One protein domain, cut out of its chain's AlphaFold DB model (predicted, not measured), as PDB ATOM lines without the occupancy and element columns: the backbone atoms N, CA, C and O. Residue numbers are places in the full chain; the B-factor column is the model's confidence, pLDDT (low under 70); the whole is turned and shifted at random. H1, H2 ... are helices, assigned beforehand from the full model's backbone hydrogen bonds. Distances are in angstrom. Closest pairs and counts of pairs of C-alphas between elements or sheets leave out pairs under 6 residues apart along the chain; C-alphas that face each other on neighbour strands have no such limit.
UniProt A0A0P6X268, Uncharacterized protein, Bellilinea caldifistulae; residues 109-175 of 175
ATOM      1  N   TRP A 109     242.751 158.822 295.556       97.12
ATOM      2  CA  TRP A 109     243.379 157.519 295.330       97.12
ATOM      3  C   TRP A 109     242.749 156.750 294.162       97.12
ATOM      4  O   TRP A 109     243.466 156.108 293.404       97.12
ATOM      5  N   TRP A 110     241.423 156.833 294.000       97.94
ATOM      6  CA  TRP A 110     240.694 156.092 292.971       97.94
ATOM      7  C   TRP A 110     241.081 156.622 291.594       97.94
ATOM      8  O   TRP A 110     241.473 155.864 290.711       97.94
ATOM      9  N   TRP A 111     241.086 157.950 291.464       97.69
ATOM     10  CA  TRP A 111     241.513 158.638 290.251       97.69
ATOM     11  C   TRP A 111     242.993 158.456 289.956       97.69
ATOM     12  O   TRP A 111     243.355 158.283 288.801       97.69
ATOM     13  N   ARG A 112     243.848 158.421 290.979       97.31
ATOM     14  CA  ARG A 112     245.270 158.118 290.804       97.31
ATOM     15  C   ARG A 112     245.473 156.739 290.183       97.31
ATOM     16  O   ARG A 112     246.197 156.633 289.202       97.31
ATOM     17  N   LEU A 113     244.816 155.707 290.716       97.75
ATOM     18  CA  LEU A 113     244.886 154.351 290.160       97.75
ATOM     19  C   LEU A 113     244.337 154.297 288.729       97.75
ATOM     20  O   LEU A 113     244.993 153.747 287.851       97.75
ATOM     21  N   ARG A 114     243.176 154.913 288.483       97.44
ATOM     22  CA  ARG A 114     242.536 154.915 287.161       97.44
ATOM     23  C   ARG A 114     243.339 155.672 286.105       97.44
ATOM     24  O   ARG A 114     243.420 155.212 284.978       97.44
ATOM     25  N   VAL A 115     243.884 156.839 286.446       97.00
ATOM     26  CA  VAL A 115     244.449 157.782 285.466       97.00
ATOM     27  C   VAL A 115     245.968 157.692 285.374       97.00
ATOM     28  O   VAL A 115     246.498 157.717 284.272       97.00
ATOM     29  N   LEU A 116     246.683 157.586 286.500       95.81
ATOM     30  CA  LEU A 116     248.154 157.557 286.482       95.81
ATOM     31  C   LEU A 116     248.724 156.145 286.320       95.81
ATOM     32  O   LEU A 116     249.852 155.998 285.865       95.81
ATOM     33  N   TYR A 117     247.968 155.123 286.724       95.88
ATOM     34  CA  TYR A 117     248.390 153.721 286.656       95.88
ATOM     35  C   TYR A 117     247.561 152.888 285.671       95.88
ATOM     36  O   TYR A 117     247.762 151.681 285.600       95.88
ATOM     37  N   ASP A 118     246.640 153.530 284.944       96.06
ATOM     38  CA  ASP A 118     245.762 152.914 283.942       96.06
ATOM     39  C   ASP A 118     245.028 151.657 284.444       96.06
ATOM     40  O   ASP A 118     244.849 150.675 283.732       96.06
ATOM     41  N   ILE A 119     244.618 151.661 285.717       96.88
ATOM     42  CA  ILE A 119     243.922 150.531 286.339       96.88
ATOM     43  C   ILE A 119     242.424 150.654 286.033       96.88
ATOM     44  O   ILE A 119     241.773 151.555 286.576       96.88
ATOM     45  N   PRO A 120     241.828 149.753 285.223       95.38
ATOM     46  CA  PRO A 120     240.452 149.932 284.768       95.38
ATOM     47  C   PRO A 120     239.423 149.825 285.899       95.38
ATOM     48  O   PRO A 120     238.443 150.568 285.929       95.38
ATOM     49  N   ASP A 121     239.648 148.949 286.874       97.44
ATOM     50  CA  ASP A 121     238.806 148.871 288.066       97.44
ATOM     51  C   ASP A 121     239.648 149.018 289.337       97.44
ATOM     52  O   ASP A 121     240.165 148.032 289.871       97.44
ATOM     53  N   PRO A 122     239.806 150.256 289.843       97.88
ATOM     54  CA  PRO A 122     240.597 150.508 291.039       97.88
ATOM     55  C   PRO A 122     240.107 149.751 292.277       97.88
ATOM     56  O   PRO A 122     240.923 149.376 293.119       97.88
ATOM     57  N   ALA A 123     238.795 149.531 292.422       97.75
ATOM     58  CA  ALA A 123     238.231 148.877 293.598       97.75
ATOM     59  C   ALA A 123     238.530 147.372 293.592       97.75
ATOM     60  O   ALA A 123     238.985 146.842 294.609       97.75
ATOM     61  N   VAL A 124     238.328 146.708 292.448       97.81
ATOM     62  CA  VAL A 124     238.698 145.297 292.247       97.81
ATOM     63  C   VAL A 124     240.198 145.119 292.437       97.81
ATOM     64  O   VAL A 124     240.616 144.319 293.273       97.81
ATOM     65  N   TRP A 125     241.009 145.936 291.762       97.50
ATOM     66  CA  TRP A 125     242.462 145.832 291.837       97.50
ATOM     67  C   TRP A 125     242.986 145.961 293.272       97.50
ATOM     68  O   TRP A 125     243.813 145.158 293.701       97.50
ATOM     69  N   VAL A 126     242.478 146.917 294.061       97.81
ATOM     70  CA  VAL A 126     242.861 147.071 295.479       97.81
ATOM     71  C   VAL A 126     242.585 145.796 296.281       97.81
ATOM     72  O   VAL A 126     243.400 145.413 297.126       97.81
ATOM     73  N   VAL A 127     241.439 145.151 296.052       97.94
ATOM     74  CA  VAL A 127     241.066 143.915 296.751       97.94
ATOM     75  C   VAL A 127     241.965 142.756 296.329       97.94
ATOM     76  O   VAL A 127     242.486 142.061 297.201       97.94
ATOM     77  N   GLU A 128     242.241 142.611 295.035       97.06
ATOM     78  CA  GLU A 128     243.142 141.578 294.515       97.06
ATOM     79  C   GLU A 128     244.557 141.699 295.090       97.06
ATOM     80  O   GLU A 128     245.141 140.701 295.515       97.06
ATOM     81  N   GLN A 129     245.110 142.917 295.166       95.31
ATOM     82  CA  GLN A 129     246.429 143.139 295.771       95.31
ATOM     83  C   GLN A 129     246.479 142.666 297.230       95.31
ATOM     84  O   GLN A 129     247.490 142.118 297.674       95.31
ATOM     85  N   ALA A 130     245.392 142.859 297.981       95.38
ATOM     86  CA  ALA A 130     245.297 142.410 299.366       95.38
ATOM     87  C   ALA A 130     245.138 140.886 299.487       95.38
ATOM     88  O   ALA A 130     245.621 140.293 300.454       95.38
ATOM     89  N   GLU A 131     244.472 140.245 298.528       95.50
ATOM     90  CA  GLU A 131     244.187 138.806 298.539       95.50
ATOM     91  C   GLU A 131     245.380 137.955 298.112       95.50
ATOM     92  O   GLU A 131     245.597 136.893 298.694       95.50
ATOM     93  N   ARG A 132     246.225 138.465 297.208       93.44
ATOM     94  CA  ARG A 132     247.502 137.826 296.844       93.44
ATOM     95  C   ARG A 132     248.475 137.722 298.022       93.44
ATOM     96  O   ARG A 132     249.344 136.858 298.016       93.44
ATOM     97  N   LYS A 133     248.342 138.595 299.033       87.94
ATOM     98  CA  LYS A 133     249.145 138.615 300.277       87.94
ATOM     99  C   LYS A 133     250.669 138.580 300.063       87.94
ATOM    100  O   LYS A 133     251.413 138.163 300.948       87.94
ATOM    101  N   GLU A 134     251.152 139.067 298.924       92.94
ATOM    102  CA  GLU A 134     252.583 139.112 298.616       92.94
ATOM    103  C   GLU A 134     253.354 139.970 299.625       92.94
ATOM    104  O   GLU A 134     252.884 141.018 300.073       92.94
ATOM    105  N   LYS A 135     254.594 139.598 299.949       92.75
ATOM    106  CA  LYS A 135     255.423 140.391 300.867       92.75
ATOM    107  C   LYS A 135     255.507 141.854 300.397       92.75
ATOM    108  O   LYS A 135     255.861 142.144 299.255       92.75
ATOM    109  N   GLY A 136     255.157 142.785 301.287       91.25
ATOM    110  CA  GLY A 136     255.203 144.227 301.017       91.25
ATOM    111  C   GLY A 136     254.039 144.808 300.201       91.25
ATOM    112  O   GLY A 136     254.087 146.001 299.893       91.25
ATOM    113  N   TRP A 137     252.993 144.028 299.889       93.69
ATOM    114  CA  TRP A 137     251.825 144.491 299.119       93.69
ATOM    115  C   TRP A 137     251.214 145.778 299.689       93.69
ATOM    116  O   TRP A 137     250.910 146.710 298.946       93.69
ATOM    117  N   SER A 138     251.110 145.872 301.018       93.31
ATOM    118  CA  SER A 138     250.482 147.004 301.692       93.31
ATOM    119  C   SER A 138     251.269 148.296 301.485       93.31
ATOM    120  O   SER A 138     250.674 149.315 301.159       93.31
ATOM    121  N   ARG A 139     252.607 148.258 301.566       93.25
ATOM    122  CA  ARG A 139     253.465 149.425 301.285       93.25
ATOM    123  C   ARG A 139     253.413 149.847 299.819       93.25
ATOM    124  O   ARG A 139     253.382 151.044 299.542       93.25
ATOM    125  N   ARG A 140     253.374 148.890 298.881       93.25
ATOM    126  CA  ARG A 140     253.214 149.200 297.448       93.25
ATOM    127  C   ARG A 140     251.885 149.894 297.187       93.25
ATOM    128  O   ARG A 140     251.870 150.955 296.571       93.25
ATOM    129  N   LEU A 141     250.793 149.343 297.715       94.06
ATOM    130  CA  LEU A 141     249.467 149.936 297.580       94.06
ATOM    131  C   LEU A 141     249.420 151.327 298.209       94.06
ATOM    132  O   LEU A 141     248.837 152.237 297.635       94.06
ATOM    133  N   LEU A 142     250.093 151.519 299.341       93.31
ATOM    134  CA  LEU A 142     250.165 152.804 300.016       93.31
ATOM    135  C   LEU A 142     250.866 153.868 299.144       93.31
ATOM    136  O   LEU A 142     250.315 154.948 298.924       93.31
ATOM    137  N   LYS A 143     252.015 153.522 298.550       92.88
ATOM    138  CA  LYS A 143     252.738 154.385 297.603       92.88
ATOM    139  C   LYS A 143     251.901 154.712 296.363       92.88
ATOM    140  O   LYS A 143     251.791 155.875 296.002       92.88
ATOM    141  N   ILE A 144     251.303 153.707 295.729       93.75
ATOM    142  CA  ILE A 144     250.566 153.869 294.468       93.75
ATOM    143  C   ILE A 144     249.251 154.629 294.698       93.75
ATOM    144  O   ILE A 144     248.942 155.571 293.977       93.75
ATOM    145  N   ALA A 145     248.476 154.270 295.724       93.56
ATOM    146  CA  ALA A 145     247.163 154.857 295.974       93.56
ATOM    147  C   ALA A 145     247.257 156.258 296.597       93.56
ATOM    148  O   ALA A 145     246.447 157.127 296.272       93.56
ATOM    149  N   PHE A 146     248.242 156.520 297.461       91.44
ATOM    150  CA  PHE A 146     248.334 157.782 298.207       91.44
ATOM    151  C   PHE A 146     249.504 158.680 297.794       91.44
ATOM    152  O   PHE A 146     249.483 159.856 298.143       91.44
ATOM    153  N   GLY A 147     250.463 158.178 297.014       86.25
ATOM    154  CA  GLY A 147     251.643 158.928 296.569       86.25
ATOM    155  C   GLY A 147     252.777 158.986 297.595       86.25
ATOM    156  O   GLY A 147     253.817 159.566 297.315       86.25
ATOM    157  N   ASP A 148     252.604 158.386 298.771       84.75
ATOM    158  CA  ASP A 148     253.533 158.526 299.892       84.75
ATOM    159  C   ASP A 148     253.593 157.213 300.659       84.75
ATOM    160  O   ASP A 148     252.629 156.892 301.329       84.75
ATOM    161  N   ALA A 149     254.706 156.476 300.583       81.38
ATOM    162  CA  ALA A 149     254.889 155.179 301.243       81.38
ATOM    163  C   ALA A 149     255.045 155.256 302.778       81.38
ATOM    164  O   ALA A 149     255.059 154.211 303.433       81.38
ATOM    165  N   SER A 150     255.197 156.460 303.342       83.69
ATOM    166  CA  SER A 150     255.454 156.694 304.768       83.69
ATOM    167  C   SER A 150     254.185 156.715 305.626       83.69
ATOM    168  O   SER A 150     254.265 156.599 306.850       83.69
ATOM    169  N   LEU A 151     253.001 156.824 305.008       86.44
ATOM    170  CA  LEU A 151     251.742 156.895 305.747       86.44
ATOM    171  C   LEU A 151     251.457 155.608 306.539       86.44
ATOM    172  O   LEU A 151     251.911 154.510 306.218       86.44
ATOM    173  N   ASN A 152     250.599 155.744 307.552       91.12
ATOM    174  CA  ASN A 152     250.156 154.628 308.381       91.12
ATOM    175  C   ASN A 152     249.477 153.522 307.546       91.12
ATOM    176  O   ASN A 152     248.467 153.767 306.875       91.12
ATOM    177  N   LEU A 153     249.983 152.287 307.663       91.81
ATOM    178  CA  LEU A 153     249.456 151.091 306.992       91.81
ATOM    179  C   LEU A 153     247.973 150.827 307.283       91.81
ATOM    180  O   LEU A 153     247.289 150.244 306.442       91.81
ATOM    181  N   MET A 154     247.427 151.303 308.407       92.62
ATOM    182  CA  MET A 154     245.987 151.225 308.674       92.62
ATOM    183  C   MET A 154     245.135 151.862 307.574       92.62
ATOM    184  O   MET A 154     244.045 151.362 307.292       92.62
ATOM    185  N   LYS A 155     245.631 152.900 306.889       91.19
ATOM    186  CA  LYS A 155     244.922 153.502 305.751       91.19
ATOM    187  C   LYS A 155     244.691 152.496 304.623       91.19
ATOM    188  O   LYS A 155     243.627 152.511 304.011       91.19
ATOM    189  N   VAL A 156     245.643 151.593 304.382       93.75
ATOM    190  CA  VAL A 156     245.520 150.535 303.367       93.75
ATOM    191  C   VAL A 156     244.470 149.512 303.771       93.75
ATOM    192  O   VAL A 156     243.594 149.201 302.972       93.75
ATOM    193  N   TYR A 157     244.484 149.034 305.015       95.00
ATOM    194  CA  TYR A 157     243.474 148.077 305.477       95.00
ATOM    195  C   TYR A 157     242.058 148.674 305.467       95.00
ATOM    196  O   TYR A 157     241.102 148.007 305.064       95.00
ATOM    197  N   GLN A 158     241.915 149.948 305.844       95.75
ATOM    198  CA  GLN A 158     240.648 150.677 305.732       95.75
ATOM    199  C   GLN A 158     240.202 150.826 304.274       95.75
ATOM    200  O   GLN A 158     239.026 150.616 303.978       95.75
ATOM    201  N   LEU A 159     241.129 151.145 303.368       96.62
ATOM    202  CA  LEU A 159     240.860 151.238 301.935       96.62
ATOM    203  C   LEU A 159     240.386 149.893 301.365       96.62
ATOM    204  O   LEU A 159     239.342 149.853 300.716       96.62
ATOM    205  N   VAL A 160     241.070 148.790 301.680       97.62
ATOM    206  CA  VAL A 160     240.670 147.432 301.268       97.62
ATOM    207  C   VAL A 160     239.268 147.103 301.783       97.62
ATOM    208  O   VAL A 160     238.409 146.685 301.010       97.62
ATOM    209  N   LYS A 161     238.988 147.359 303.069       97.94
ATOM    210  CA  LYS A 161     237.655 147.154 303.658       97.94
ATOM    211  C   LYS A 161     236.580 147.982 302.948       97.94
ATOM    212  O   LYS A 161     235.466 147.500 302.749       97.94
ATOM    213  N   LYS A 162     236.896 149.223 302.568       97.31
ATOM    214  CA  LYS A 162     235.985 150.111 301.838       97.31
ATOM    215  C   LYS A 162     235.701 149.587 300.427       97.31
ATOM    216  O   LYS A 162     234.543 149.578 300.029       97.31
ATOM    217  N   CYS A 163     236.724 149.110 299.716       98.00
ATOM    218  CA  CYS A 163     236.578 148.531 298.379       98.00
ATOM    219  C   CYS A 163     235.743 147.248 298.413       98.00
ATOM    220  O   CYS A 163     234.784 147.147 297.658       98.00
ATOM    221  N   LYS A 164     236.001 146.329 299.356       98.06
ATOM    222  CA  LYS A 164     235.186 145.109 299.531       98.06
ATOM    223  C   LYS A 164     233.697 145.421 299.701       98.06
ATOM    224  O   LYS A 164     232.870 144.873 298.983       98.06
ATOM    225  N   ARG A 165     233.367 146.368 300.587       97.06
ATOM    226  CA  ARG A 165     231.980 146.814 300.806       97.06
ATOM    227  C   ARG A 165     231.342 147.413 299.555       97.06
ATOM    228  O   ARG A 165     230.153 147.213 299.332       97.06
ATOM    229  N   GLU A 166     232.091 148.181 298.770       96.75
ATOM    230  CA  GLU A 166     231.546 148.785 297.552       96.75
ATOM    231  C   GLU A 166     231.312 147.737 296.459       96.75
ATOM    232  O   GLU A 166     230.250 147.734 295.842       96.75
ATOM    233  N   LEU A 167     232.222 146.773 296.304       96.56
ATOM    234  CA  LEU A 167     232.042 145.649 295.385       96.56
ATOM    235  C   LEU A 167     230.851 144.764 295.781       96.56
ATOM    236  O   LEU A 167     230.102 144.324 294.915       96.56
ATOM    237  N   GLU A 168     230.611 144.545 297.076       95.94
ATOM    238  CA  GLU A 168     229.399 143.862 297.554       95.94
ATOM    239  C   GLU A 168     228.120 144.624 297.177       95.94
ATOM    240  O   GLU A 168     227.161 144.019 296.698       95.94
ATOM    241  N   LYS A 169     228.098 145.954 297.339       94.94
ATOM    242  CA  LYS A 169     226.964 146.783 296.894       94.94
ATOM    243  C   LYS A 169     226.788 146.737 295.381       94.94
ATOM    244  O   LYS A 169     225.656 146.699 294.914       94.94
ATOM    245  N   ARG A 170     227.883 146.755 294.616       93.69
ATOM    246  CA  ARG A 170     227.848 146.623 293.155       93.69
ATOM    247  C   ARG A 170     227.183 145.308 292.753       93.69
ATOM    248  O   ARG A 170     226.230 145.354 291.990       93.69
ATOM    249  N   LYS A 171     227.583 144.179 293.347       92.69
ATOM    250  CA  LYS A 171     226.952 142.869 293.099       92.69
ATOM    251  C   LYS A 171     225.445 142.882 293.370       92.69
ATOM    252  O   LYS A 171     224.688 142.416 292.536       92.69
ATOM    253  N   ARG A 172     225.002 143.486 294.479       92.38
ATOM    254  CA  ARG A 172     223.567 143.615 294.825       92.38
ATOM    255  C   ARG A 172     222.760 144.522 293.892       92.38
ATOM    256  O   ARG A 172     221.544 144.481 293.940       92.38
ATOM    257  N   ARG A 173     223.412 145.407 293.135       89.81
ATOM    258  CA  ARG A 173     222.745 146.257 292.134       89.81
ATOM    259  C   ARG A 173     222.593 145.549 290.785       89.81
ATOM    260  O   ARG A 173     221.813 146.014 289.967       89.81
ATOM    261  N   LEU A 174     223.387 144.504 290.547       82.44
ATOM    262  CA  LEU A 174     223.473 143.792 289.270       82.44
ATOM    263  C   LEU A 174     222.773 142.425 289.287       82.44
ATOM    264  O   LEU A 174     222.460 141.915 288.216       82.44
ATOM    265  N   GLY A 175     222.581 141.832 290.467       71.75
ATOM    266  CA  GLY A 175     221.784 140.619 290.677       71.75
ATOM    267  C   GLY A 175     220.420 140.956 291.243       71.75
ATOM    268  O   GLY A 175     219.463 140.257 290.860       71.75
TER     269      GLY A 175
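What this domain is: This is residues 109 to 175 of the 175 residues of an uncharacterized protein of Bellilinea caldifistulae (UniProt A0A0P6X268). One long helix, H4, crosses one side of a hairpin of two shorter helices, H2 and H3, and a short helix, H1, lies across the end of that hairpin where H2 begins and H3 ends. Residues 168 to 175, of which 168 to 174 belong to H4, stick out of this small body as an arm. The printed part has 67 residues, with four named helices in the order H1, H2, H3, H4 and no named strand; its class is all helix. The whole is compact, with a radius of gyration of the C-alphas of 12.0 A, yet elongated, spanning 39 by 23 by 18 A, and the arm adds to its length: the body without it spans 24 by 22 by 18 A.

Where its parts are: H4, the longest helix, holds residues 154 to 174 and measures 30.6 A from first to last C-alpha. It begins at C-alpha 154 at (245.987, 151.225, 308.674) and ends at C-alpha 174 at (223.473, 143.792, 289.270). H2 holds residues 122 to 131 and measures 14.4 A, and H3 holds residues 137 to 146 and measures 13.8 A. H1 holds residues 109 to 116, measures 10.1 A and begins at C-alpha 109 at (243.379, 157.519, 295.330).

How they stand to each other: H4 touches H2 with residues 159 to 167 alone, at a steep tilt of 62 degrees, opposite ways; the closest C-alphas, those of Ala 123 and Cys 163, are 5.1 A apart. H4 touches H3 with residues 155 to 156 alone, about perpendicular at 80 degrees, and the closest C-alphas, those of Leu 142 and Val 156, are 6.2 A apart. H2 and H3 form a helical hairpin at a shallow tilt of 19 degrees, opposite ways, with the C-alphas of Gln 129 and Trp 137 closest at 6.5 A. H1 touches H3, about perpendicular at 80 degrees, with the C-alphas of Trp 109 and Ala 145 closest at 4.7 A. H1 also touches H2, about perpendicular at 74 degrees, with the C-alphas of Leu 113 and Pro 122 closest at 5.8 A. H1 and H4 are apart. H2 and H3 are the hubs, touching three helices each, and the helix packing is mostly crossed. In H1, H2, H3 and H4 every O i to N i+4 pair is within hydrogen-bond range.

The domain as a whole: The two C-alphas farthest apart are those of Ser 150 and Gly 175, at 39.9 A. The printed part has no cut and ends at residue 175, the chain's last residue. The links from H1 to H2 and from H2 to H3 are tight, with 5 residues each, and the link from H3 to H4 is short, with 7. Residues 168 to 175, of which 168 to 174 belong to H4, stand free. The mean pLDDT of the printed part is 93.8, and no printed residue is under 70.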